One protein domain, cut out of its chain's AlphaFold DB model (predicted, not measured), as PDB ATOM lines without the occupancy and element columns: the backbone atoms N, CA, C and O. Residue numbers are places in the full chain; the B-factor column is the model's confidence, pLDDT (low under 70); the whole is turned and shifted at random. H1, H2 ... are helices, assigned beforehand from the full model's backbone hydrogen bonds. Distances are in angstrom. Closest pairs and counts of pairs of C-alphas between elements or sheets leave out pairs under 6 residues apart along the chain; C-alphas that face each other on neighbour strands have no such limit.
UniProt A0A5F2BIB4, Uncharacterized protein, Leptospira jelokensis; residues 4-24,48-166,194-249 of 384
ATOM      1  N   ILE A   4     -29.766  41.159  50.307       54.97
ATOM      2  CA  ILE A   4     -30.112  39.821  49.798       54.97
ATOM      3  C   ILE A   4     -31.337  39.262  50.541       54.97
ATOM      4  O   ILE A   4     -32.221  38.679  49.923       54.97
ATOM      5  N   GLU A   5     -31.466  39.521  51.845       54.91
ATOM      6  CA  GLU A   5     -32.610  39.071  52.644       54.91
ATOM      7  C   GLU A   5     -33.917  39.779  52.250       54.91
ATOM      8  O   GLU A   5     -34.982  39.194  52.417       54.91
ATOM      9  N   PHE A   6     -33.881  41.011  51.718       61.81
ATOM     10  CA  PHE A   6     -35.094  41.749  51.319       61.81
ATOM     11  C   PHE A   6     -35.720  41.187  50.050       61.81
ATOM     12  O   PHE A   6     -36.904  40.853  50.032       61.81
ATOM     13  N   LEU A   7     -34.912  41.022  49.006       60.66
ATOM     14  CA  LEU A   7     -35.375  40.464  47.738       60.66
ATOM     15  C   LEU A   7     -35.769  38.991  47.891       60.66
ATOM     16  O   LEU A   7     -36.813  38.584  47.385       60.66
ATOM     17  N   SER A   8     -34.998  38.213  48.656       61.41
ATOM     18  CA  SER A   8     -35.352  36.827  48.970       61.41
ATOM     19  C   SER A   8     -36.628  36.732  49.810       61.41
ATOM     20  O   SER A   8     -37.390  35.789  49.631       61.41
ATOM     21  N   ARG A   9     -36.932  37.722  50.669       67.88
ATOM     22  CA  ARG A   9     -38.215  37.790  51.391       67.88
ATOM     23  C   ARG A   9     -39.401  38.052  50.474       67.88
ATOM     24  O   ARG A   9     -40.439  37.463  50.725       67.88
ATOM     25  N   ILE A  10     -39.278  38.850  49.409       68.81
ATOM     26  CA  ILE A  10     -40.383  39.019  48.444       68.81
ATOM     27  C   ILE A  10     -40.770  37.660  47.850       68.81
ATOM     28  O   ILE A  10     -41.936  37.264  47.893       68.81
ATOM     29  N   SER A  11     -39.779  36.921  47.355       63.38
ATOM     30  CA  SER A  11     -39.990  35.604  46.758       63.38
ATOM     31  C   SER A  11     -40.474  34.574  47.783       63.38
ATOM     32  O   SER A  11     -41.425  33.840  47.528       63.38
ATOM     33  N   LEU A  12     -39.865  34.546  48.974       65.44
ATOM     34  CA  LEU A  12     -40.234  33.643  50.064       65.44
ATOM     35  C   LEU A  12     -41.651  33.931  50.577       65.44
ATOM     36  O   LEU A  12     -42.421  33.003  50.793       65.44
ATOM     37  N   THR A  13     -42.042  35.200  50.721       66.31
ATOM     38  CA  THR A  13     -43.409  35.581  51.090       66.31
ATOM     39  C   THR A  13     -44.401  35.195  49.996       66.31
ATOM     40  O   THR A  13     -45.466  34.687  50.328       66.31
ATOM     41  N   ALA A  14     -44.065  35.346  48.709       62.81
ATOM     42  CA  ALA A  14     -44.927  34.885  47.616       62.81
ATOM     43  C   ALA A  14     -45.157  33.364  47.680       62.81
ATOM     44  O   ALA A  14     -46.297  32.899  47.595       62.81
ATOM     45  N   LEU A  15     -44.091  32.596  47.918       63.97
ATOM     46  CA  LEU A  15     -44.157  31.143  48.093       63.97
ATOM     47  C   LEU A  15     -44.941  30.746  49.355       63.97
ATOM     48  O   LEU A  15     -45.793  29.861  49.291       63.97
ATOM     49  N   LEU A  16     -44.748  31.429  50.486       59.34
ATOM     50  CA  LEU A  16     -45.470  31.156  51.735       59.34
ATOM     51  C   LEU A  16     -46.964  31.492  51.645       59.34
ATOM     52  O   LEU A  16     -47.797  30.703  52.090       59.34
ATOM     53  N   VAL A  17     -47.321  32.627  51.034       60.44
ATOM     54  CA  VAL A  17     -48.722  32.996  50.766       60.44
ATOM     55  C   VAL A  17     -49.399  31.924  49.903       60.44
ATOM     56  O   VAL A  17     -50.576  31.628  50.113       60.44
ATOM     57  N   SER A  18     -48.659  31.287  48.987       57.97
ATOM     58  CA  SER A  18     -49.169  30.160  48.200       57.97
ATOM     59  C   SER A  18     -49.340  28.871  49.021       57.97
ATOM     60  O   SER A  18     -50.387  28.230  48.930       57.97
ATOM     61  N   GLY A  19     -48.373  28.527  49.881       51.94
ATOM     62  CA  GLY A  19     -48.412  27.312  50.704       51.94
ATOM     63  C   GLY A  19     -49.496  27.340  51.785       51.94
ATOM     64  O   GLY A  19     -50.147  26.330  52.045       51.94
ATOM     65  N   ILE A  20     -49.764  28.511  52.376       53.84
ATOM     66  CA  ILE A  20     -50.862  28.689  53.341       53.84
ATOM     67  C   ILE A  20     -52.226  28.524  52.652       53.84
ATOM     68  O   ILE A  20     -53.109  27.870  53.206       53.84
ATOM     69  N   ARG A  21     -52.403  29.058  51.434       49.19
ATOM     70  CA  ARG A  21     -53.650  28.896  50.662       49.19
ATOM     71  C   ARG A  21     -53.903  27.439  50.276       49.19
ATOM     72  O   ARG A  21     -55.016  26.962  50.457       49.19
ATOM     73  N   GLN A  22     -52.872  26.707  49.854       50.50
ATOM     74  CA  GLN A  22     -53.008  25.278  49.560       50.50
ATOM     75  C   GLN A  22     -53.440  24.459  50.781       50.50
ATOM     76  O   GLN A  22     -54.313  23.613  50.646       50.50
ATOM     77  N   ASN A  23     -52.915  24.737  51.979       43.81
ATOM     78  CA  ASN A  23     -53.333  24.030  53.199       43.81
ATOM     79  C   ASN A  23     -54.766  24.368  53.649       43.81
ATOM     80  O   ASN A  23     -55.412  23.547  54.301       43.81
ATOM     81  N   LEU A  24     -55.275  25.552  53.298       47.06
ATOM     82  CA  LEU A  24     -56.668  25.939  53.542       47.06
ATOM     83  C   LEU A  24     -57.630  25.299  52.521       47.06
ATOM     84  O   LEU A  24     -58.738  24.914  52.895       47.06
ATOM     85  N   ASP A  48     -62.027  30.767  40.462       75.75
ATOM     86  CA  ASP A  48     -60.689  30.883  41.041       75.75
ATOM     87  C   ASP A  48     -59.596  30.215  40.193       75.75
ATOM     88  O   ASP A  48     -58.462  30.078  40.647       75.75
ATOM     89  N   ARG A  49     -59.892  29.860  38.930       79.44
ATOM     90  CA  ARG A  49     -58.989  29.098  38.050       79.44
ATOM     91  C   ARG A  49     -57.574  29.679  37.986       79.44
ATOM     92  O   ARG A  49     -56.596  28.945  38.091       79.44
ATOM     93  N   THR A  50     -57.448  30.993  37.839       82.19
ATOM     94  CA  THR A  50     -56.148  31.679  37.768       82.19
ATOM     95  C   THR A  50     -55.384  31.609  39.086       82.19
ATOM     96  O   THR A  50     -54.176  31.384  39.076       82.19
ATOM     97  N   LYS A  51     -56.076  31.728  40.227       79.06
ATOM     98  CA  LYS A  51     -55.464  31.609  41.559       79.06
ATOM     99  C   LYS A  51     -55.015  30.177  41.844       79.06
ATOM    100  O   LYS A  51     -53.948  29.987  42.424       79.06
ATOM    101  N   GLU A  52     -55.796  29.184  41.418       81.44
ATOM    102  CA  GLU A  52     -55.439  27.761  41.509       81.44
ATOM    103  C   GLU A  52     -54.175  27.466  40.695       81.44
ATOM    104  O   GLU A  52     -53.226  26.872  41.210       81.44
ATOM    105  N   ILE A  53     -54.127  27.933  39.440       83.06
ATOM    106  CA  ILE A  53     -52.951  27.770  38.575       83.06
ATOM    107  C   ILE A  53     -51.739  28.459  39.200       83.06
ATOM    108  O   ILE A  53     -50.688  27.836  39.312       83.06
ATOM    109  N   LEU A  54     -51.890  29.713  39.637       83.94
ATOM    110  CA  LEU A  54     -50.822  30.475  40.277       83.94
ATOM    111  C   LEU A  54     -50.265  29.729  41.494       83.94
ATOM    112  O   LEU A  54     -49.059  29.526  41.588       83.94
ATOM    113  N   SER A  55     -51.138  29.261  42.387       80.12
ATOM    114  CA  SER A  55     -50.735  28.524  43.589       80.12
ATOM    115  C   SER A  55     -50.028  27.212  43.240       80.12
ATOM    116  O   SER A  55     -49.036  26.859  43.869       80.12
ATOM    117  N   SER A  56     -50.501  26.500  42.217       81.12
ATOM    118  CA  SER A  56     -49.871  25.265  41.742       81.12
ATOM    119  C   SER A  56     -48.490  25.503  41.120       81.12
ATOM    120  O   SER A  56     -47.586  24.709  41.360       81.12
ATOM    121  N   ILE A  57     -48.296  26.591  40.364       81.50
ATOM    122  CA  ILE A  57     -46.977  26.973  39.832       81.50
ATOM    123  C   ILE A  57     -46.027  27.329  40.981       81.50
ATOM    124  O   ILE A  57     -44.898  26.850  41.019       81.50
ATOM    125  N   LEU A  58     -46.484  28.144  41.936       80.38
ATOM    126  CA  LEU A  58     -45.666  28.569  43.076       80.38
ATOM    127  C   LEU A  58     -45.196  27.377  43.923       80.38
ATOM    128  O   LEU A  58     -44.041  27.351  44.340       80.38
ATOM    129  N   ALA A  59     -46.039  26.360  44.112       73.19
ATOM    130  CA  ALA A  59     -45.642  25.136  44.804       73.19
ATOM    131  C   ALA A  59     -44.529  24.360  44.078       73.19
ATOM    132  O   ALA A  59     -43.628  23.844  44.737       73.19
ATOM    133  N   GLU A  60     -44.537  24.316  42.742       73.75
ATOM    134  CA  GLU A  60     -43.461  23.668  41.975       73.75
ATOM    135  C   GLU A  60     -42.145  24.455  42.017       73.75
ATOM    136  O   GLU A  60     -41.067  23.861  42.042       73.75
ATOM    137  N   VAL A  61     -42.219  25.787  42.096       73.12
ATOM    138  CA  VAL A  61     -41.043  26.669  42.196       73.12
ATOM    139  C   VAL A  61     -40.357  26.581  43.577       73.12
ATOM    140  O   VAL A  61     -39.181  26.916  43.695       73.12
ATOM    141  N   ASN A  62     -41.029  26.070  44.616       62.22
ATOM    142  CA  ASN A  62     -40.583  26.053  46.022       62.22
ATOM    143  C   ASN A  62     -39.401  25.097  46.360       62.22
ATOM    144  O   ASN A  62     -39.210  24.735  47.518       62.22
ATOM    145  N   LYS A  63     -38.613  24.629  45.380       59.19
ATOM    146  CA  LYS A  63     -37.611  23.551  45.559       59.19
ATOM    147  C   LYS A  63     -36.136  24.011  45.686       59.19
ATOM    148  O   LYS A  63     -35.253  23.164  45.588       59.19
ATOM    149  N   GLY A  64     -35.818  25.292  45.920       51.69
ATOM    150  CA  GLY A  64     -34.412  25.755  46.030       51.69
ATOM    151  C   GLY A  64     -34.217  27.193  46.536       51.69
ATOM    152  O   GLY A  64     -35.190  27.836  46.911       51.69
ATOM    153  N   GLU A  65     -32.967  27.688  46.563       52.50
ATOM    154  CA  GLU A  65     -32.608  29.065  46.974       52.50
ATOM    155  C   GLU A  65     -33.253  30.131  46.065       52.50
ATOM    156  O   GLU A  65     -33.236  30.026  44.838       52.50
ATOM    157  N   ILE A  66     -33.848  31.163  46.677       66.19
ATOM    158  CA  ILE A  66     -34.930  31.956  46.068       66.19
ATOM    159  C   ILE A  66     -34.512  33.414  45.831       66.19
ATOM    160  O   ILE A  66     -35.172  34.362  46.274       66.19
ATOM    161  N   GLU A  67     -33.412  33.623  45.110       73.94
ATOM    162  CA  GLU A  67     -33.168  34.955  44.558       73.94
ATOM    163  C   GLU A  67     -34.337  35.355  43.647       73.94
ATOM    164  O   GLU A  67     -34.837  34.551  42.857       73.94
ATOM    165  N   PHE A  68     -34.769  36.614  43.732       75.75
ATOM    166  CA  PHE A  68     -35.955  37.109  43.024       75.75
ATOM    167  C   PHE A  68     -35.931  36.837  41.511       75.75
ATOM    168  O   PHE A  68     -36.939  36.436  40.930       75.75
ATOM    169  N   ASN A  69     -34.764  36.961  40.873       77.62
ATOM    170  CA  ASN A  69     -34.603  36.650  39.451       77.62
ATOM    171  C   ASN A  69     -34.744  35.148  39.154       77.62
ATOM    172  O   ASN A  69     -35.404  34.781  38.185       77.62
ATOM    173  N   LEU A  70     -34.166  34.278  39.989       78.94
ATOM    174  CA  LEU A  70     -34.271  32.821  39.833       78.94
ATOM    175  C   LEU A  70     -35.709  32.337  40.048       78.94
ATOM    176  O   LEU A  70     -36.178  31.446  39.334       78.94
ATOM    177  N   PHE A  71     -36.423  32.961  40.985       83.19
ATOM    178  CA  PHE A  71     -37.848  32.742  41.212       83.19
ATOM    179  C   PHE A  71     -38.681  33.086  39.971       83.19
ATOM    180  O   PHE A  71     -39.414  32.231  39.473       83.19
ATOM    181  N   LEU A  72     -38.534  34.302  39.433       85.19
ATOM    182  CA  LEU A  72     -39.271  34.740  38.243       85.19
ATOM    183  C   LEU A  72     -38.939  33.886  37.012       85.19
ATOM    184  O   LEU A  72     -39.826  33.573  36.216       85.19
ATOM    185  N   ASP A  73     -37.688  33.453  36.874       83.88
ATOM    186  CA  ASP A  73     -37.253  32.582  35.784       83.88
ATOM    187  C   ASP A  73     -37.856  31.183  35.877       83.88
ATOM    188  O   ASP A  73     -38.304  30.629  34.870       83.88
ATOM    189  N   SER A  74     -37.890  30.614  37.080       83.44
ATOM    190  CA  SER A  74     -38.507  29.311  37.333       83.44
ATOM    191  C   SER A  74     -40.016  29.373  37.112       83.44
ATOM    192  O   SER A  74     -40.580  28.503  36.448       83.44
ATOM    193  N   PHE A  75     -40.654  30.456  37.562       87.12
ATOM    194  CA  PHE A  75     -42.066  30.715  37.310       87.12
ATOM    195  C   PHE A  75     -42.367  30.808  35.809       87.12
ATOM    196  O   PHE A  75     -43.308  30.186  35.321       87.12
ATOM    197  N   ALA A  76     -41.559  31.562  35.056       86.25
ATOM    198  CA  ALA A  76     -41.735  31.714  33.615       86.25
ATOM    199  C   ALA A  76     -41.592  30.376  32.872       86.25
ATOM    200  O   ALA A  76     -42.371  30.102  31.959       86.25
ATOM    201  N   LYS A  77     -40.637  29.528  33.278       85.75
ATOM    202  CA  LYS A  77     -40.467  28.178  32.717       85.75
ATOM    203  C   LYS A  77     -41.702  27.314  32.950       85.75
ATOM    204  O   LYS A  77     -42.220  26.739  31.999       85.75
ATOM    205  N   GLU A  78     -42.199  27.266  34.180       86.19
ATOM    206  CA  GLU A  78     -43.377  26.465  34.522       86.19
ATOM    207  C   GLU A  78     -44.639  26.971  33.800       86.19
ATOM    208  O   GLU A  78     -45.445  26.188  33.291       86.19
ATOM    209  N   LEU A  79     -44.786  28.293  33.668       85.75
ATOM    210  CA  LEU A  79     -45.878  28.894  32.908       85.75
ATOM    211  C   LEU A  79     -45.817  28.529  31.412       85.75
ATOM    212  O   LEU A  79     -46.858  28.299  30.790       85.75
ATOM    213  N   GLU A  80     -44.617  28.463  30.830       85.19
ATOM    214  CA  GLU A  80     -44.422  28.049  29.437       85.19
ATOM    215  C   GLU A  80     -44.737  26.564  29.229       85.19
ATOM    216  O   GLU A  80     -45.394  26.221  28.249       85.19
ATOM    217  N   VAL A  81     -44.351  25.701  30.176       86.25
ATOM    218  CA  VAL A  81     -44.659  24.261  30.149       86.25
ATOM    219  C   VAL A  81     -46.169  24.012  30.172       86.25
ATOM    220  O   VAL A  81     -46.668  23.180  29.416       86.25
ATOM    221  N   ARG A  82     -46.916  24.742  31.008       83.81
ATOM    222  CA  ARG A  82     -48.370  24.549  31.157       83.81
ATOM    223  C   ARG A  82     -49.189  25.108  30.001       83.81
ATOM    224  O   ARG A  82     -50.246  24.570  29.680       83.81
ATOM    225  N   PHE A  83     -48.726  26.192  29.387       85.75
ATOM    226  CA  PHE A  83     -49.463  26.895  28.336       85.75
ATOM    227  C   PHE A  83     -48.596  27.103  27.089       85.75
ATOM    228  O   PHE A  83     -48.431  28.241  26.650       85.75
ATOM    229  N   PRO A  84     -48.039  26.046  26.482       81.19
ATOM    230  CA  PRO A  84     -47.080  26.197  25.397       81.19
ATOM    231  C   PRO A  84     -47.720  26.900  24.198       81.19
ATOM    232  O   PRO A  84     -48.880  26.648  23.857       81.19
ATOM    233  N   LEU A  85     -46.954  27.772  23.545       72.94
ATOM    234  CA  LEU A  85     -47.310  28.315  22.234       72.94
ATOM    235  C   LEU A  85     -46.332  27.770  21.200       72.94
ATOM    236  O   LEU A  85     -45.123  27.851  21.399       72.94
ATOM    237  N   GLN A  86     -46.860  27.204  20.111       67.69
ATOM    238  CA  GLN A  86     -46.038  26.575  19.072       67.69
ATOM    239  C   GLN A  86     -45.117  27.601  18.404       67.69
ATOM    240  O   GLN A  86     -43.929  27.345  18.241       67.69
ATOM    241  N   ASP A  87     -45.653  28.792  18.123       65.50
ATOM    242  CA  ASP A  87     -44.913  29.934  17.597       65.50
ATOM    243  C   ASP A  87     -45.067  31.149  18.519       65.50
ATOM    244  O   ASP A  87     -46.146  31.734  18.629       65.50
ATOM    245  N   LYS A  88     -43.957  31.634  19.097       66.50
ATOM    246  CA  LYS A  88     -43.930  32.825  19.978       66.50
ATOM    247  C   LYS A  88     -44.442  34.123  19.339       66.50
ATOM    248  O   LYS A  88     -44.508  35.139  20.014       66.50
ATOM    249  N   ASN A  89     -44.751  34.131  18.044       66.31
ATOM    250  CA  ASN A  89     -45.192  35.320  17.314       66.31
ATOM    251  C   ASN A  89     -46.539  35.154  16.605       66.31
ATOM    252  O   ASN A  89     -47.014  36.117  15.992       66.31
ATOM    253  N   LYS A  90     -47.159  33.971  16.664       77.88
ATOM    254  CA  LYS A  90     -48.359  33.668  15.890       77.88
ATOM    255  C   LYS A  90     -49.351  32.883  16.733       77.88
ATOM    256  O   LYS A  90     -49.054  31.805  17.221       77.88
ATOM    257  N   ILE A  91     -50.555  33.433  16.848       85.75
ATOM    258  CA  ILE A  91     -51.716  32.735  17.392       85.75
ATOM    259  C   ILE A  91     -52.578  32.334  16.200       85.75
ATOM    260  O   ILE A  91     -53.041  33.195  15.450       85.75
ATOM    261  N   SER A  92     -52.745  31.032  16.006       87.75
ATOM    262  CA  SER A  92     -53.400  30.424  14.846       87.75
ATOM    263  C   SER A  92     -54.664  29.638  15.195       87.75
ATOM    264  O   SER A  92     -55.474  29.369  14.311       87.75
ATOM    265  N   SER A  93     -54.879  29.335  16.476       90.62
ATOM    266  CA  SER A  93     -56.055  28.610  16.968       90.62
ATOM    267  C   SER A  93     -56.676  29.261  18.209       90.62
ATOM    268  O   SER A  93     -56.034  30.039  18.918       90.62
ATOM    269  N   TYR A  94     -57.929  28.902  18.515       91.38
ATOM    270  CA  TYR A  94     -58.572  29.301  19.774       91.38
ATOM    271  C   TYR A  94     -57.892  28.695  21.005       91.38
ATOM    272  O   TYR A  94     -57.882  29.338  22.050       91.38
ATOM    273  N   LYS A  95     -57.255  27.523  20.874       90.56
ATOM    274  CA  LYS A  95     -56.425  26.928  21.930       90.56
ATOM    275  C   LYS A  95     -55.240  27.817  22.280       90.56
ATOM    276  O   LYS A  95     -55.031  28.134  23.446       90.56
ATOM    277  N   GLU A  96     -54.501  28.272  21.274       90.69
ATOM    278  CA  GLU A  96     -53.383  29.195  21.480       90.69
ATOM    279  C   GLU A  96     -53.856  30.552  22.008       90.69
ATOM    280  O   GLU A  96     -53.213  31.129  22.883       90.69
ATOM    281  N   LEU A  97     -55.003  31.051  21.534       90.88
ATOM    282  CA  LEU A  97     -55.564  32.312  22.014       90.88
ATOM    283  C   LEU A  97     -56.014  32.233  23.483       90.88
ATOM    284  O   LEU A  97     -55.812  33.178  24.252       90.88
ATOM    285  N   TYR A  98     -56.592  31.101  23.878       91.50
ATOM    286  CA  TYR A  98     -56.934  30.793  25.261       91.50
ATOM    287  C   TYR A  98     -55.682  30.716  26.143       91.50
ATOM    288  O   TYR A  98     -55.598  31.444  27.135       91.50
ATOM    289  N   SER A  99     -54.680  29.923  25.745       89.12
ATOM    290  CA  SER A  99     -53.398  29.812  26.456       89.12
ATOM    291  C   SER A  99     -52.715  31.169  26.617       89.12
ATOM    292  O   SER A  99     -52.246  31.504  27.703       89.12
ATOM    293  N   PHE A 100     -52.708  31.987  25.563       88.81
ATOM    294  CA  PHE A 100     -52.179  33.346  25.612       88.81
ATOM    295  C   PHE A 100     -52.937  34.222  26.615       88.81
ATOM    296  O   PHE A 100     -52.315  34.913  27.416       88.81
ATOM    297  N   SER A 101     -54.270  34.169  26.611       90.38
ATOM    298  CA  SER A 101     -55.097  34.989  27.503       90.38
ATOM    299  C   SER A 101     -54.900  34.620  28.976       90.38
ATOM    300  O   SER A 101     -54.727  35.517  29.798       90.38
ATOM    301  N   ILE A 102     -54.837  33.321  29.301       89.44
ATOM    302  CA  ILE A 102     -54.538  32.859  30.666       89.44
ATOM    303  C   ILE A 102     -53.131  33.259  31.101       89.44
ATOM    304  O   ILE A 102     -52.964  33.750  32.215       89.44
ATOM    305  N   LYS A 103     -52.115  33.095  30.240       88.25
ATOM    306  CA  LYS A 103     -50.745  33.531  30.558       88.25
ATOM    307  C   LYS A 103     -50.710  35.002  30.970       88.25
ATOM    308  O   LYS A 103     -50.053  35.348  31.949       88.25
ATOM    309  N   MET A 104     -51.431  35.855  30.241       88.25
ATOM    310  CA  MET A 104     -51.485  37.288  30.536       88.25
ATOM    311  C   MET A 104     -52.249  37.603  31.819       88.25
ATOM    312  O   MET A 104     -51.829  38.478  32.574       88.25
ATOM    313  N   GLU A 105     -53.329  36.879  32.103       89.88
ATOM    314  CA  GLU A 105     -54.052  37.004  33.368       89.88
ATOM    315  C   GLU A 105     -53.168  36.625  34.568       89.88
ATOM    316  O   GLU A 105     -53.083  37.388  35.530       89.88
ATOM    317  N   ILE A 106     -52.447  35.499  34.478       89.56
ATOM    318  CA  ILE A 106     -51.509  35.032  35.513       89.56
ATOM    319  C   ILE A 106     -50.376  36.039  35.718       89.56
ATOM    320  O   ILE A 106     -50.019  36.328  36.858       89.56
ATOM    321  N   LEU A 107     -49.827  36.603  34.638       88.62
ATOM    322  CA  LEU A 107     -48.797  37.641  34.721       88.62
ATOM    323  C   LEU A 107     -49.298  38.865  35.496       88.62
ATOM    324  O   LEU A 107     -48.569  39.393  36.338       88.62
ATOM    325  N   CYS A 108     -50.534  39.307  35.245       89.19
ATOM    326  CA  CYS A 108     -51.122  40.434  35.968       89.19
ATOM    327  C   CYS A 108     -51.343  40.095  37.451       89.19
ATOM    328  O   CYS A 108     -50.972  40.891  38.311       89.19
ATOM    329  N   GLU A 109     -51.885  38.912  37.758       88.69
ATOM    330  CA  GLU A 109     -52.105  38.452  39.139       88.69
ATOM    331  C   GLU A 109     -50.782  38.350  39.918       88.69
ATOM    332  O   GLU A 109     -50.680  38.848  41.040       88.69
ATOM    333  N   LEU A 110     -49.737  37.775  39.310       88.38
ATOM    334  CA  LEU A 110     -48.406  37.716  39.915       88.38
ATOM    335  C   LEU A 110     -47.834  39.124  40.128       88.38
ATOM    336  O   LEU A 110     -47.277  39.403  41.183       88.38
ATOM    337  N   THR A 111     -48.003  40.029  39.162       87.75
ATOM    338  CA  THR A 111     -47.548  41.423  39.287       87.75
ATOM    339  C   THR A 111     -48.217  42.122  40.472       87.75
ATOM    340  O   THR A 111     -47.523  42.726  41.288       87.75
ATOM    341  N   ILE A 112     -49.542  41.991  40.616       88.44
ATOM    342  CA  ILE A 112     -50.297  42.523  41.762       88.44
ATOM    343  C   ILE A 112     -49.767  41.938  43.073       88.44
ATOM    344  O   ILE A 112     -49.491  42.687  44.010       88.44
ATOM    345  N   MET A 113     -49.580  40.615  43.130       86.75
ATOM    346  CA  MET A 113     -49.057  39.929  44.310       86.75
ATOM    347  C   MET A 113     -47.675  40.460  44.705       86.75
ATOM    348  O   MET A 113     -47.454  40.777  45.871       86.75
ATOM    349  N   LEU A 114     -46.756  40.593  43.748       86.69
ATOM    350  CA  LEU A 114     -45.392  41.053  44.005       86.69
ATOM    351  C   LEU A 114     -45.348  42.517  44.453       86.69
ATOM    352  O   LEU A 114     -44.629  42.829  45.401       86.69
ATOM    353  N   ILE A 115     -46.148  43.400  43.843       85.69
ATOM    354  CA  ILE A 115     -46.269  44.797  44.290       85.69
ATOM    355  C   ILE A 115     -46.870  44.855  45.700       85.69
ATOM    356  O   ILE A 115     -46.371  45.601  46.536       85.69
ATOM    357  N   GLY A 116     -47.892  44.047  45.995       84.50
ATOM    358  CA  GLY A 116     -48.511  43.992  47.322       84.50
ATOM    359  C   GLY A 116     -47.565  43.463  48.407       84.50
ATOM    360  O   GLY A 116     -47.506  44.008  49.507       84.50
ATOM    361  N   ILE A 117     -46.770  42.433  48.103       83.06
ATOM    362  CA  ILE A 117     -45.723  41.940  49.011       83.06
ATOM    363  C   ILE A 117     -44.666  43.019  49.231       83.06
ATOM    364  O   ILE A 117     -44.264  43.258  50.367       83.06
ATOM    365  N   TRP A 118     -44.251  43.702  48.165       79.75
ATOM    366  CA  TRP A 118     -43.287  44.789  48.256       79.75
ATOM    367  C   TRP A 118     -43.811  45.950  49.120       79.75
ATOM    368  O   TRP A 118     -43.118  46.361  50.049       79.75
ATOM    369  N   GLN A 119     -45.054  46.401  48.905       79.25
ATOM    370  CA  GLN A 119     -45.739  47.374  49.766       79.25
ATOM    371  C   GLN A 119     -45.718  46.936  51.238       79.25
ATOM    372  O   GLN A 119     -45.309  47.707  52.104       79.25
ATOM    373  N   ASN A 120     -46.123  45.695  51.527       76.12
ATOM    374  CA  ASN A 120     -46.211  45.175  52.893       76.12
ATOM    375  C   ASN A 120     -44.844  45.066  53.579       76.12
ATOM    376  O   ASN A 120     -44.723  45.397  54.758       76.12
ATOM    377  N   LEU A 121     -43.804  44.646  52.858       73.38
ATOM    378  CA  LEU A 121     -42.444  44.605  53.397       73.38
ATOM    379  C   LEU A 121     -41.921  46.012  53.704       73.38
ATOM    380  O   LEU A 121     -41.273  46.204  54.732       73.38
ATOM    381  N   CYS A 122     -42.251  47.006  52.874       70.94
ATOM    382  CA  CYS A 122     -41.942  48.405  53.165       70.94
ATOM    383  C   CYS A 122     -42.660  48.920  54.429       70.94
ATOM    384  O   CYS A 122     -42.053  49.669  55.190       70.94
ATOM    385  N   ILE A 123     -43.902  48.487  54.702       70.88
ATOM    386  CA  ILE A 123     -44.616  48.801  55.960       70.88
ATOM    387  C   ILE A 123     -43.907  48.163  57.161       70.88
ATOM    388  O   ILE A 123     -43.644  48.835  58.154       70.88
ATOM    389  N   GLN A 124     -43.603  46.865  57.075       65.94
ATOM    390  CA  GLN A 124     -43.084  46.079  58.202       65.94
ATOM    391  C   GLN A 124     -41.694  46.510  58.670       65.94
ATOM    392  O   GLN A 124     -41.387  46.394  59.853       65.94
ATOM    393  N   ILE A 125     -40.841  46.973  57.757       61.91
ATOM    394  CA  ILE A 125     -39.465  47.366  58.086       61.91
ATOM    395  C   ILE A 125     -39.420  48.733  58.787       61.91
ATOM    396  O   ILE A 125     -38.460  49.003  59.505       61.91
ATOM    397  N   GLY A 126     -40.458  49.561  58.632       53.69
ATOM    398  CA  GLY A 126     -40.435  50.964  59.037       53.69
ATOM    399  C   GLY A 126     -39.469  51.758  58.151       53.69
ATOM    400  O   GLY A 126     -38.272  51.475  58.089       53.69
ATOM    401  N   PHE A 127     -39.970  52.772  57.441       53.06
ATOM    402  CA  PHE A 127     -39.144  53.578  56.527       53.06
ATOM    403  C   PHE A 127     -37.966  54.286  57.221       53.06
ATOM    404  O   PHE A 127     -36.990  54.631  56.559       53.06
ATOM    405  N   ASP A 128     -38.008  54.427  58.548       47.69
ATOM    406  CA  ASP A 128     -36.958  55.054  59.357       47.69
ATOM    407  C   ASP A 128     -35.639  54.252  59.386       47.69
ATOM    408  O   ASP A 128     -34.575  54.825  59.616       47.69
ATOM    409  N   GLY A 129     -35.679  52.939  59.112       49.38
ATOM    410  CA  GLY A 129     -34.496  52.067  59.056       49.38
ATOM    411  C   GLY A 129     -33.960  51.791  57.647       49.38
ATOM    412  O   GLY A 129     -32.940  51.113  57.502       49.38
ATOM    413  N   TYR A 130     -34.636  52.279  56.603       57.31
ATOM    414  CA  TYR A 130     -34.347  51.934  55.211       57.31
ATOM    415  C   TYR A 130     -33.770  53.149  54.481       57.31
ATOM    416  O   TYR A 130     -34.484  54.088  54.126       57.31
ATOM    417  N   GLN A 131     -32.449  53.163  54.278       62.56
ATOM    418  CA  GLN A 131     -31.798  54.294  53.620       62.56
ATOM    419  C   GLN A 131     -32.393  54.494  52.220       62.56
ATOM    420  O   GLN A 131     -32.558  53.549  51.451       62.56
ATOM    421  N   ILE A 132     -32.657  55.750  51.844       65.88
ATOM    422  CA  ILE A 132     -33.251  56.122  50.543       65.88
ATOM    423  C   ILE A 132     -32.496  55.490  49.359       65.88
ATOM    424  O   ILE A 132     -33.086  55.169  48.326       65.88
ATOM    425  N   ARG A 133     -31.176  55.320  49.493       67.38
ATOM    426  CA  ARG A 133     -30.330  54.673  48.484       67.38
ATOM    427  C   ARG A 133     -30.661  53.189  48.318       67.38
ATOM    428  O   ARG A 133     -30.747  52.731  47.180       67.38
ATOM    429  N   ASP A 134     -30.867  52.472  49.415       67.00
ATOM    430  CA  ASP A 134     -31.211  51.049  49.405       67.00
ATOM    431  C   ASP A 134     -32.609  50.860  48.821       67.00
ATOM    432  O   ASP A 134     -32.769  50.099  47.868       67.00
ATOM    433  N   PHE A 135     -33.569  51.693  49.246       70.62
ATOM    434  CA  PHE A 135     -34.913  51.728  48.667       70.62
ATOM    435  C   PHE A 135     -34.890  51.885  47.153       70.62
ATOM    436  O   PHE A 135     -35.499  51.085  46.449       70.62
ATOM    437  N   LYS A 136     -34.160  52.878  46.628       70.56
ATOM    438  CA  LYS A 136     -34.038  53.101  45.179       70.56
ATOM    439  C   LYS A 136     -33.372  51.937  44.455       70.56
ATOM    440  O   LYS A 136     -33.715  51.642  43.311       70.56
ATOM    441  N   THR A 137     -32.389  51.310  45.081       72.62
ATOM    442  CA  THR A 137     -31.632  50.231  44.449       72.62
ATOM    443  C   THR A 137     -32.475  48.957  44.366       72.62
ATOM    444  O   THR A 137     -32.517  48.322  43.310       72.62
ATOM    445  N   ASP A 138     -33.201  48.616  45.426       72.94
ATOM    446  CA  ASP A 138     -34.069  47.436  45.462       72.94
ATOM    447  C   ASP A 138     -35.313  47.641  44.596       72.94
ATOM    448  O   ASP A 138     -35.641  46.780  43.785       72.94
ATOM    449  N   SER A 139     -35.897  48.839  44.645       75.06
ATOM    450  CA  SER A 139     -36.889  49.349  43.693       75.06
ATOM    451  C   SER A 139     -36.502  49.084  42.233       75.06
ATOM    452  O   SER A 139     -37.228  48.424  41.491       75.06
ATOM    453  N   ASN A 140     -35.316  49.544  41.823       77.12
ATOM    454  CA  ASN A 140     -34.813  49.337  40.465       77.12
ATOM    455  C   ASN A 140     -34.534  47.863  40.157       77.12
ATOM    456  O   ASN A 140     -34.743  47.422  39.029       77.12
ATOM    457  N   THR A 141     -34.079  47.094  41.147       79.44
ATOM    458  CA  THR A 141     -33.835  45.656  40.982       79.44
ATOM    459  C   THR A 141     -35.148  44.923  40.703       79.44
ATOM    460  O   THR A 141     -35.225  44.176  39.729       79.44
ATOM    461  N   ILE A 142     -36.200  45.202  41.480       78.31
ATOM    462  CA  ILE A 142     -37.547  44.648  41.286       78.31
ATOM    463  C   ILE A 142     -38.105  45.075  39.927       78.31
ATOM    464  O   ILE A 142     -38.587  44.232  39.174       78.31
ATOM    465  N   LYS A 143     -37.981  46.362  39.571       80.19
ATOM    466  CA  LYS A 143     -38.398  46.893  38.265       80.19
ATOM    467  C   LYS A 143     -37.774  46.107  37.113       80.19
ATOM    468  O   LYS A 143     -38.484  45.601  36.247       80.19
ATOM    469  N   ASN A 144     -36.449  45.992  37.109       81.69
ATOM    470  CA  ASN A 144     -35.702  45.361  36.024       81.69
ATOM    471  C   ASN A 144     -35.992  43.861  35.936       81.69
ATOM    472  O   ASN A 144     -36.134  43.324  34.839       81.69
ATOM    473  N   ALA A 145     -36.131  43.200  37.083       82.50
ATOM    474  CA  ALA A 145     -36.520  41.800  37.163       82.50
ATOM    475  C   ALA A 145     -37.931  41.568  36.592       82.50
ATOM    476  O   ALA A 145     -38.125  40.676  35.770       82.50
ATOM    477  N   MET A 146     -38.896  42.427  36.938       83.31
ATOM    478  CA  MET A 146     -40.260  42.382  36.401       83.31
ATOM    479  C   MET A 146     -40.309  42.665  34.895       83.31
ATOM    480  O   MET A 146     -41.017  41.971  34.168       83.31
ATOM    481  N   ILE A 147     -39.533  43.634  34.396       81.88
ATOM    482  CA  ILE A 147     -39.391  43.885  32.949       81.88
ATOM    483  C   ILE A 147     -38.801  42.650  32.253       81.88
ATOM    484  O   ILE A 147     -39.335  42.189  31.244       81.88
ATOM    485  N   GLY A 148     -37.731  42.074  32.810       80.88
ATOM    486  CA  GLY A 148     -37.107  40.855  32.296       80.88
ATOM    487  C   GLY A 148     -38.078  39.673  32.246       80.88
ATOM    488  O   GLY A 148     -38.148  38.970  31.239       80.88
ATOM    489  N   PHE A 149     -38.878  39.496  33.296       82.88
ATOM    490  CA  PHE A 149     -39.945  38.502  33.369       82.88
ATOM    491  C   PHE A 149     -41.029  38.728  32.306       82.88
ATOM    492  O   PHE A 149     -41.371  37.802  31.566       82.88
ATOM    493  N   GLY A 150     -41.509  39.967  32.164       79.19
ATOM    494  CA  GLY A 150     -42.479  40.347  31.137       79.19
ATOM    495  C   GLY A 150     -41.988  40.029  29.726       79.19
ATOM    496  O   GLY A 150     -42.729  39.441  28.941       79.19
ATOM    497  N   ASN A 151     -40.720  40.328  29.432       78.81
ATOM    498  CA  ASN A 151     -40.089  40.021  28.147       78.81
ATOM    499  C   ASN A 151     -39.944  38.509  27.903       78.81
ATOM    500  O   ASN A 151     -40.094  38.056  26.771       78.81
ATOM    501  N   LYS A 152     -39.677  37.704  28.943       78.75
ATOM    502  CA  LYS A 152     -39.560  36.238  28.820       78.75
ATOM    503  C   LYS A 152     -40.890  35.565  28.473       78.75
ATOM    504  O   LYS A 152     -40.892  34.600  27.711       78.75
ATOM    505  N   ILE A 153     -41.997  36.080  29.009       76.50
ATOM    506  CA  ILE A 153     -43.358  35.544  28.805       76.50
ATOM    507  C   ILE A 153     -44.043  36.159  27.576       76.50
ATOM    508  O   ILE A 153     -45.097  35.698  27.127       76.50
ATOM    509  N   GLN A 154     -43.451  37.200  26.995       70.56
ATOM    510  CA  GLN A 154     -44.006  37.892  25.849       70.56
ATOM    511  C   GLN A 154     -44.072  36.975  24.618       70.56
ATOM    512  O   GLN A 154     -43.064  36.572  24.046       70.56
ATOM    513  N   ASN A 155     -45.301  36.713  24.174       64.19
ATOM    514  CA  ASN A 155     -45.614  35.875  23.012       64.19
ATOM    515  C   ASN A 155     -46.207  36.677  21.840       64.19
ATOM    516  O   ASN A 155     -46.886  36.149  20.959       64.19
ATOM    517  N   HIS A 156     -46.028  37.997  21.859       62.59
ATOM    518  CA  HIS A 156     -46.429  38.862  20.761       62.59
ATOM    519  C   HIS A 156     -45.568  40.120  20.729       62.59
ATOM    520  O   HIS A 156     -44.985  40.479  21.739       62.59
ATOM    521  N   LYS A 157     -45.512  40.847  19.606       62.59
ATOM    522  CA  LYS A 157     -44.591  41.992  19.420       62.59
ATOM    523  C   LYS A 157     -44.766  43.155  20.410       62.59
ATOM    524  O   LYS A 157     -43.952  44.071  20.407       62.59
ATOM    525  N   ILE A 158     -45.821  43.144  21.224       62.84
ATOM    526  CA  ILE A 158     -46.149  44.227  22.148       62.84
ATOM    527  C   ILE A 158     -45.701  43.839  23.561       62.84
ATOM    528  O   ILE A 158     -46.244  42.872  24.104       62.84
ATOM    529  N   PRO A 159     -44.716  44.549  24.140       67.00
ATOM    530  CA  PRO A 159     -44.243  44.276  25.492       67.00
ATOM    531  C   PRO A 159     -45.352  44.552  26.499       67.00
ATOM    532  O   PRO A 159     -45.966  45.617  26.487       67.00
ATOM    533  N   MET A 160     -45.626  43.567  27.353       75.25
ATOM    534  CA  MET A 160     -46.683  43.669  28.362       75.25
ATOM    535  C   MET A 160     -46.244  44.491  29.568       75.25
ATOM    536  O   MET A 160     -47.091  45.107  30.204       75.25
ATOM    537  N   ILE A 161     -44.941  44.525  29.851       74.00
ATOM    538  CA  ILE A 161     -44.321  45.349  30.887       74.00
ATOM    539  C   ILE A 161     -43.326  46.278  30.187       74.00
ATOM    540  O   ILE A 161     -42.462  45.800  29.453       74.00
ATOM    541  N   LEU A 162     -43.480  47.589  30.361       69.62
ATOM    542  CA  LEU A 162     -42.690  48.607  29.659       69.62
ATOM    543  C   LEU A 162     -41.674  49.312  30.564       69.62
ATOM    544  O   LEU A 162     -41.917  49.520  31.750       69.62
ATOM    545  N   GLU A 163     -40.575  49.750  29.940       64.44
ATOM    546  CA  GLU A 163     -39.698  50.818  30.429       64.44
ATOM    547  C   GLU A 163     -39.960  52.084  29.588       64.44
ATOM    548  O   GLU A 163     -39.931  52.053  28.352       64.44
ATOM    549  N   HIS A 164     -40.244  53.208  30.242       54.72
ATOM    550  CA  HIS A 164     -40.664  54.482  29.645       54.72
ATOM    551  C   HIS A 164     -39.569  55.131  28.780       54.72
ATOM    552  O   HIS A 164     -39.851  56.057  28.015       54.72
ATOM    553  N   GLN A 165     -38.328  54.629  28.824       47.16
ATOM    554  CA  GLN A 165     -37.214  55.156  28.025       47.16
ATOM    555  C   GLN A 165     -37.410  55.022  26.502       47.16
ATOM    556  O   GLN A 165     -36.710  55.674  25.723       47.16
ATOM    557  N   THR A 166     -38.420  54.279  26.041       46.59
ATOM    558  CA  THR A 166     -38.848  54.318  24.637       46.59
ATOM    559  C   THR A 166     -39.911  55.402  24.413       46.59
ATOM    560  O   THR A 166     -41.116  55.197  24.535       46.59
ATOM    561  N   TYR A 194     -53.857  46.845  27.629       82.81
ATOM    562  CA  TYR A 194     -52.917  47.891  28.013       82.81
ATOM    563  C   TYR A 194     -51.627  47.260  28.506       82.81
ATOM    564  O   TYR A 194     -51.619  46.149  29.032       82.81
ATOM    565  N   THR A 195     -50.536  47.982  28.305       80.69
ATOM    566  CA  THR A 195     -49.235  47.645  28.868       80.69
ATOM    567  C   THR A 195     -49.184  48.074  30.331       80.69
ATOM    568  O   THR A 195     -49.717  49.127  30.681       80.69
ATOM    569  N   ILE A 196     -48.519  47.285  31.165       80.88
ATOM    570  CA  ILE A 196     -48.200  47.628  32.546       80.88
ATOM    571  C   ILE A 196     -46.966  48.529  32.522       80.88
ATOM    572  O   ILE A 196     -45.891  48.116  32.084       80.88
ATOM    573  N   ASP A 197     -47.121  49.763  32.984       76.38
ATOM    574  CA  ASP A 197     -46.017  50.706  33.128       76.38
ATOM    575  C   ASP A 197     -45.639  50.818  34.609       76.38
ATOM    576  O   ASP A 197     -46.346  51.407  35.428       76.38
ATOM    577  N   LEU A 198     -44.511  50.185  34.940       72.12
ATOM    578  CA  LEU A 198     -43.969  50.152  36.294       72.12
ATOM    579  C   LEU A 198     -43.314  51.482  36.685       72.12
ATOM    580  O   LEU A 198     -43.054  51.703  37.868       72.12
ATOM    581  N   GLU A 199     -43.042  52.385  35.735       65.38
ATOM    582  CA  GLU A 199     -42.358  53.644  36.031       65.38
ATOM    583  C   GLU A 199     -43.208  54.629  36.820       65.38
ATOM    584  O   GLU A 199     -42.648  55.493  37.490       65.38
ATOM    585  N   GLN A 200     -44.530  54.447  36.865       62.34
ATOM    586  CA  GLN A 200     -45.386  55.198  37.784       62.34
ATOM    587  C   GLN A 200     -44.958  55.073  39.257       62.34
ATOM    588  O   GLN A 200     -45.300  55.948  40.047       62.34
ATOM    589  N   ILE A 201     -44.210  54.024  39.628       58.34
ATOM    590  CA  ILE A 201     -43.658  53.856  40.981       58.34
ATOM    591  C   ILE A 201     -42.270  54.509  41.126       58.34
ATOM    592  O   ILE A 201     -41.910  54.965  42.209       58.34
ATOM    593  N   PHE A 202     -41.480  54.572  40.049       57.00
ATOM    594  CA  PHE A 202     -40.057  54.945  40.093       57.00
ATOM    595  C   PHE A 202     -39.745  56.338  39.526       57.00
ATOM    596  O   PHE A 202     -38.626  56.821  39.685       57.00
ATOM    597  N   GLY A 203     -40.718  56.983  38.875       52.03
ATOM    598  CA  GLY A 203     -40.602  58.309  38.260       52.03
ATOM    599  C   GLY A 203     -40.654  59.487  39.238       52.03
ATOM    600  O   GLY A 203     -40.556  60.634  38.805       52.03
ATOM    601  N   LEU A 204     -40.790  59.234  40.543       52.91
ATOM    602  CA  LEU A 204     -40.644  60.260  41.574       52.91
ATOM    603  C   LEU A 204     -39.181  60.717  41.606       52.91
ATOM    604  O   LEU A 204     -38.320  60.017  42.138       52.91
ATOM    605  N   ASP A 205     -38.886  61.884  41.027       49.56
ATOM    606  CA  ASP A 205     -37.589  62.535  41.195       49.56
ATOM    607  C   ASP A 205     -37.556  63.202  42.578       49.56
ATOM    608  O   ASP A 205     -38.206  64.231  42.782       49.56
ATOM    609  N   PRO A 206     -36.773  62.687  43.545       46.22
ATOM    610  CA  PRO A 206     -36.693  63.303  44.863       46.22
ATOM    611  C   PRO A 206     -36.082  64.710  44.830       46.22
ATOM    612  O   PRO A 206     -36.063  65.378  45.857       46.22
ATOM    613  N   LYS A 207     -35.578  65.183  43.679       43.97
ATOM    614  CA  LYS A 207     -35.119  66.567  43.495       43.97
ATOM    615  C   LYS A 207     -36.247  67.575  43.246       43.97
ATOM    616  O   LYS A 207     -35.984  68.767  43.389       43.97
ATOM    617  N   GLN A 208     -37.470  67.143  42.919       44.12
ATOM    618  CA  GLN A 208     -38.642  68.036  42.820       44.12
ATOM    619  C   GLN A 208     -39.212  68.431  44.195       44.12
ATOM    620  O   GLN A 208     -40.146  69.221  44.286       44.12
ATOM    621  N   ILE A 209     -38.605  67.926  45.270       44.25
ATOM    622  CA  ILE A 209     -39.017  68.099  46.658       44.25
ATOM    623  C   ILE A 209     -37.839  68.753  47.386       44.25
ATOM    624  O   ILE A 209     -36.946  68.085  47.899       44.25
ATOM    625  N   LYS A 210     -37.768  70.085  47.370       36.09
ATOM    626  CA  LYS A 210     -36.845  70.836  48.233       36.09
ATOM    627  C   LYS A 210     -37.664  71.589  49.275       36.09
ATOM    628  O   LYS A 210     -38.200  72.647  48.966       36.09
ATOM    629  N   GLY A 211     -37.724  71.057  50.499       40.59
ATOM    630  CA  GLY A 211     -38.280  71.773  51.651       40.59
ATOM    631  C   GLY A 211     -38.647  70.912  52.870       40.59
ATOM    632  O   GLY A 211     -39.795  70.524  53.010       40.59
ATOM    633  N   SER A 212     -37.676  70.734  53.778       34.09
ATOM    634  CA  SER A 212     -37.772  70.476  55.237       34.09
ATOM    635  C   SER A 212     -38.383  69.181  55.826       34.09
ATOM    636  O   SER A 212     -39.562  68.901  55.642       34.09
ATOM    637  N   ASN A 213     -37.566  68.565  56.709       45.38
ATOM    638  CA  ASN A 213     -37.814  67.804  57.956       45.38
ATOM    639  C   ASN A 213     -38.826  66.642  57.949       45.38
ATOM    640  O   ASN A 213     -39.627  66.518  57.047       45.38
ATOM    641  N   GLN A 214     -38.753  65.766  58.966       43.97
ATOM    642  CA  GLN A 214     -39.464  64.479  59.189       43.97
ATOM    643  C   GLN A 214     -40.858  64.265  58.548       43.97
ATOM    644  O   GLN A 214     -41.184  63.129  58.209       43.97
ATOM    645  N   SER A 215     -41.649  65.314  58.301       47.56
ATOM    646  CA  SER A 215     -42.792  65.309  57.370       47.56
ATOM    647  C   SER A 215     -42.473  64.772  55.963       47.56
ATOM    648  O   SER A 215     -43.356  64.276  55.274       47.56
ATOM    649  N   GLU A 216     -41.217  64.830  55.529       48.88
ATOM    650  CA  GLU A 216     -40.750  64.400  54.212       48.88
ATOM    651  C   GLU A 216     -40.723  62.867  54.064       48.88
ATOM    652  O   GLU A 216     -40.965  62.345  52.978       48.88
ATOM    653  N   ILE A 217     -40.487  62.121  55.152       49.00
ATOM    654  CA  ILE A 217     -40.514  60.647  55.139       49.00
ATOM    655  C   ILE A 217     -41.965  60.146  55.112       49.00
ATOM    656  O   ILE A 217     -42.284  59.234  54.347       49.00
ATOM    657  N   SER A 218     -42.867  60.773  55.876       50.91
ATOM    658  CA  SER A 218     -44.291  60.412  55.882       50.91
ATOM    659  C   SER A 218     -44.999  60.778  54.572       50.91
ATOM    660  O   SER A 218     -45.779  59.972  54.066       50.91
ATOM    661  N   LEU A 219     -44.671  61.925  53.959       49.53
ATOM    662  CA  LEU A 219     -45.158  62.303  52.623       49.53
ATOM    663  C   LEU A 219     -44.699  61.311  51.544       49.53
ATOM    664  O   LEU A 219     -45.534  60.796  50.807       49.53
ATOM    665  N   ARG A 220     -43.410  60.940  51.520       59.34
ATOM    666  CA  ARG A 220     -42.866  59.946  50.569       59.34
ATOM    667  C   ARG A 220     -43.462  58.552  50.748       59.34
ATOM    668  O   ARG A 220     -43.633  57.823  49.776       59.34
ATOM    669  N   THR A 221     -43.787  58.187  51.984       63.38
ATOM    670  CA  THR A 221     -44.442  56.918  52.318       63.38
ATOM    671  C   THR A 221     -45.875  56.890  51.781       63.38
ATOM    672  O   THR A 221     -46.262  55.947  51.093       63.38
ATOM    673  N   ASN A 222     -46.645  57.956  52.016       66.25
ATOM    674  CA  ASN A 222     -48.010  58.091  51.504       66.25
ATOM    675  C   ASN A 222     -48.053  58.164  49.973       66.25
ATOM    676  O   ASN A 222     -48.918  57.544  49.355       66.25
ATOM    677  N   GLU A 223     -47.109  58.873  49.353       68.62
ATOM    678  CA  GLU A 223     -46.948  58.914  47.898       68.62
ATOM    679  C   GLU A 223     -46.619  57.527  47.347       68.62
ATOM    680  O   GLU A 223     -47.320  57.048  46.458       68.62
ATOM    681  N   PHE A 224     -45.629  56.828  47.913       72.94
ATOM    682  CA  PHE A 224     -45.301  55.460  47.516       72.94
ATOM    683  C   PHE A 224     -46.521  54.535  47.597       72.94
ATOM    684  O   PHE A 224     -46.811  53.836  46.625       72.94
ATOM    685  N   PHE A 225     -47.274  54.562  48.704       75.94
ATOM    686  CA  PHE A 225     -48.500  53.768  48.852       75.94
ATOM    687  C   PHE A 225     -49.590  54.172  47.869       75.94
ATOM    688  O   PHE A 225     -50.262  53.295  47.328       75.94
ATOM    689  N   SER A 226     -49.750  55.466  47.592       76.12
ATOM    690  CA  SER A 226     -50.697  55.950  46.589       76.12
ATOM    691  C   SER A 226     -50.325  55.437  45.196       76.12
ATOM    692  O   SER A 226     -51.155  54.833  44.522       76.12
ATOM    693  N   HIS A 227     -49.061  55.580  44.788       75.81
ATOM    694  CA  HIS A 227     -48.562  55.137  43.486       75.81
ATOM    695  C   HIS A 227     -48.664  53.624  43.297       75.81
ATOM    696  O   HIS A 227     -49.149  53.155  42.268       75.81
ATOM    697  N   THR A 228     -48.248  52.851  44.295       80.06
ATOM    698  CA  THR A 228     -48.309  51.386  44.239       80.06
ATOM    699  C   THR A 228     -49.751  50.874  44.294       80.06
ATOM    700  O   THR A 228     -50.089  49.964  43.542       80.06
ATOM    701  N   THR A 229     -50.636  51.496  45.081       84.06
ATOM    702  CA  THR A 229     -52.077  51.173  45.095       84.06
ATOM    703  C   THR A 229     -52.736  51.515  43.761       84.06
ATOM    704  O   THR A 229     -53.502  50.714  43.226       84.06
ATOM    705  N   ASN A 230     -52.410  52.672  43.180       82.44
ATOM    706  CA  ASN A 230     -52.882  53.054  41.852       82.44
ATOM    707  C   ASN A 230     -52.405  52.059  40.792       82.44
ATOM    708  O   ASN A 230     -53.214  51.624  39.975       82.44
ATOM    709  N   LEU A 231     -51.137  51.635  40.836       82.81
ATOM    710  CA  LEU A 231     -50.637  50.616  39.921       82.81
ATOM    711  C   LEU A 231     -51.358  49.278  40.113       82.81
ATOM    712  O   LEU A 231     -51.765  48.684  39.120       82.81
ATOM    713  N   ILE A 232     -51.564  48.819  41.352       87.06
ATOM    714  CA  ILE A 232     -52.330  47.595  41.631       87.06
ATOM    715  C   ILE A 232     -53.727  47.691  41.012       87.06
ATOM    716  O   ILE A 232     -54.109  46.796  40.266       87.06
ATOM    717  N   ASN A 233     -54.450  48.790  41.237       85.50
ATOM    718  CA  ASN A 233     -55.786  48.998  40.670       85.50
ATOM    719  C   ASN A 233     -55.771  48.999  39.130       85.50
ATOM    720  O   ASN A 233     -56.674  48.457  38.490       85.50
ATOM    721  N   LEU A 234     -54.741  49.592  38.518       85.12
ATOM    722  CA  LEU A 234     -54.570  49.607  37.065       85.12
ATOM    723  C   LEU A 234     -54.292  48.205  36.514       85.12
ATOM    724  O   LEU A 234     -54.942  47.782  35.555       85.12
ATOM    725  N   VAL A 235     -53.358  47.474  37.125       87.62
ATOM    726  CA  VAL A 235     -53.040  46.093  36.748       87.62
ATOM    727  C   VAL A 235     -54.253  45.192  36.965       87.62
ATOM    728  O   VAL A 235     -54.511  44.330  36.130       87.62
ATOM    729  N   ASP A 236     -55.057  45.429  38.001       87.31
ATOM    730  CA  ASP A 236     -56.288  44.681  38.259       87.31
ATOM    731  C   ASP A 236     -57.357  44.935  37.183       87.31
ATOM    732  O   ASP A 236     -57.998  44.003  36.693       87.31
ATOM    733  N   GLY A 237     -57.472  46.172  36.690       86.25
ATOM    734  CA  GLY A 237     -58.301  46.486  35.523       86.25
ATOM    735  C   GLY A 237     -57.835  45.786  34.235       86.25
ATOM    736  O   GLY A 237     -58.658  45.317  33.441       86.25
ATOM    737  N   ILE A 238     -56.518  45.675  34.024       87.94
ATOM    738  CA  ILE A 238     -55.932  44.925  32.897       87.94
ATOM    739  C   ILE A 238     -56.203  43.424  33.060       87.94
ATOM    740  O   ILE A 238     -56.641  42.766  32.110       87.94
ATOM    741  N   ARG A 239     -56.014  42.894  34.271       89.12
ATOM    742  CA  ARG A 239     -56.281  41.503  34.638       89.12
ATOM    743  C   ARG A 239     -57.735  41.126  34.385       89.12
ATOM    744  O   ARG A 239     -57.978  40.126  33.722       89.12
ATOM    745  N   ALA A 240     -58.696  41.938  34.832       87.31
ATOM    746  CA  ALA A 240     -60.124  41.699  34.615       87.31
ATOM    747  C   ALA A 240     -60.468  41.563  33.122       87.31
ATOM    748  O   ALA A 240     -61.302  40.745  32.725       87.31
ATOM    749  N   ARG A 241     -59.780  42.321  32.261       89.00
ATOM    750  CA  ARG A 241     -59.945  42.200  30.813       89.00
ATOM    751  C   ARG A 241     -59.342  40.912  30.255       89.00
ATOM    752  O   ARG A 241     -59.979  40.261  29.427       89.00
ATOM    753  N   TRP A 242     -58.149  40.524  30.699       90.69
ATOM    754  CA  TRP A 242     -57.568  39.234  30.318       90.69
ATOM    755  C   TRP A 242     -58.402  38.056  30.820       90.69
ATOM    756  O   TRP A 242     -58.602  37.116  30.057       90.69
ATOM    757  N   HIS A 243     -58.988  38.161  32.013       90.00
ATOM    758  CA  HIS A 243     -59.936  37.187  32.550       90.00
ATOM    759  C   HIS A 243     -61.153  37.022  31.636       90.00
ATOM    760  O   HIS A 243     -61.497  35.910  31.241       90.00
ATOM    761  N   GLN A 244     -61.765  38.129  31.199       90.44
ATOM    762  CA  GLN A 244     -62.857  38.085  30.223       90.44
ATOM    763  C   GLN A 244     -62.461  37.315  28.948       90.44
ATOM    764  O   GLN A 244     -63.264  36.543  28.413       90.44
ATOM    765  N   TYR A 245     -61.246  37.539  28.441       92.06
ATOM    766  CA  TYR A 245     -60.730  36.850  27.259       92.06
ATOM    767  C   TYR A 245     -60.450  35.372  27.521       92.06
ATOM    768  O   TYR A 245     -60.882  34.540  26.728       92.06
ATOM    769  N   ALA A 246     -59.809  35.032  28.638       91.75
ATOM    770  CA  ALA A 246     -59.547  33.655  29.040       91.75
ATOM    771  C   ALA A 246     -60.846  32.847  29.130       91.75
ATOM    772  O   ALA A 246     -60.959  31.798  28.498       91.75
ATOM    773  N   VAL A 247     -61.861  33.382  29.816       90.62
ATOM    774  CA  VAL A 247     -63.175  32.742  29.939       90.62
ATOM    775  C   VAL A 247     -63.830  32.584  28.566       90.62
ATOM    776  O   VAL A 247     -64.258  31.492  28.206       90.62
ATOM    777  N   ARG A 248     -63.884  33.644  27.747       91.50
ATOM    778  CA  ARG A 248     -64.502  33.573  26.411       91.50
ATOM    779  C   ARG A 248     -63.814  32.542  25.519       91.50
ATOM    780  O   ARG A 248     -64.493  31.737  24.883       91.50
ATOM    781  N   PHE A 249     -62.487  32.578  25.445       92.50
ATOM    782  CA  PHE A 249     -61.734  31.716  24.542       92.50
ATOM    783  C   PHE A 249     -61.643  30.276  25.024       92.50
ATOM    784  O   PHE A 249     -61.514  29.403  24.178       92.50
TER     785      PHE A 249
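AT A GLANCE: This is residues 4 to 24, 48 to 166 and 194 to 249 of the 384 residues of an uncharacterized protein of Leptospira jelokensis (UniProt A0A5F2BIB4). The two longest helices, H7 and H4, run side by side and opposite ways along the long axis; H5 runs alongside H4, H3 packs on H5, and H1 and H2 cross H4 steeply. Short H6 packs on H7. The printed part has 196 residues with seven named helices, H1 to H7 in chain order, and no named strand: all helix. It is compact, with a radius of gyration of the C-alphas of 17.7 A, and spans 60 by 38 by 25 A.

HOW THE PARTS SIT: H7, residues 215 to 249, touches H4, residues 94 to 125, at a shallow tilt of 18 degrees; their closest C-alphas, of Ser 101 and Ala 246, are 4.9 A apart. H4 is the hub, touching four helices. H4 and H5, residues 132 to 153, form a helical hairpin but only just touch, with 3 pairs of C-alphas within 8 A, the closest being Leu 107 and Gly 150 at 7.8 A. H3, residues 68 to 82, touches H5, closest at the C-alphas of Asn 69 and Ala 145, 6.0 A. H3, H4 and H5 are an up-and-down bundle, each running against the one before. H1, residues 4 to 24, touches H4 with residues 10 to 14 alone, closest at C-alphas 10 and 117, 6.1 A. H2, residues 49 to 61, touches H4 with residues 50 to 54 alone, closest at C-alphas 50 and 106, 6.2 A. H6, residues 199 to 202, touches H7, closest at C-alphas 201 and 227, 5.7 A. Every O i to N i+4 pair is within hydrogen-bond range in H1, H2, H3, H4, H5 and H7; H6 is too short for one.

IN THESE COORDINATES: H7 measures 50.6 A, H4 46.5 A, H5 31.6 A and H1 30.2 A from first to last C-alpha. H1 begins at C-alpha 4 (-30.112, 39.821, 49.798) and has a kink of 29 degrees near residue 11; H7 ends at C-alpha 249 (-61.734, 31.716, 24.542).

THE WHOLE: The C-alphas of Ser 93 and Ser 212 are farthest apart, 59.6 A. Residues 25 to 47 and 167 to 193 are not printed, with gaps of 14.0 A and 15.8 A between C-alphas. The links H3 to H4 and H6 to H7 are long. Mean pLDDT of the printed part is 72.7; 76 residues are under 70, among them 4 to 24 and 199 to 223.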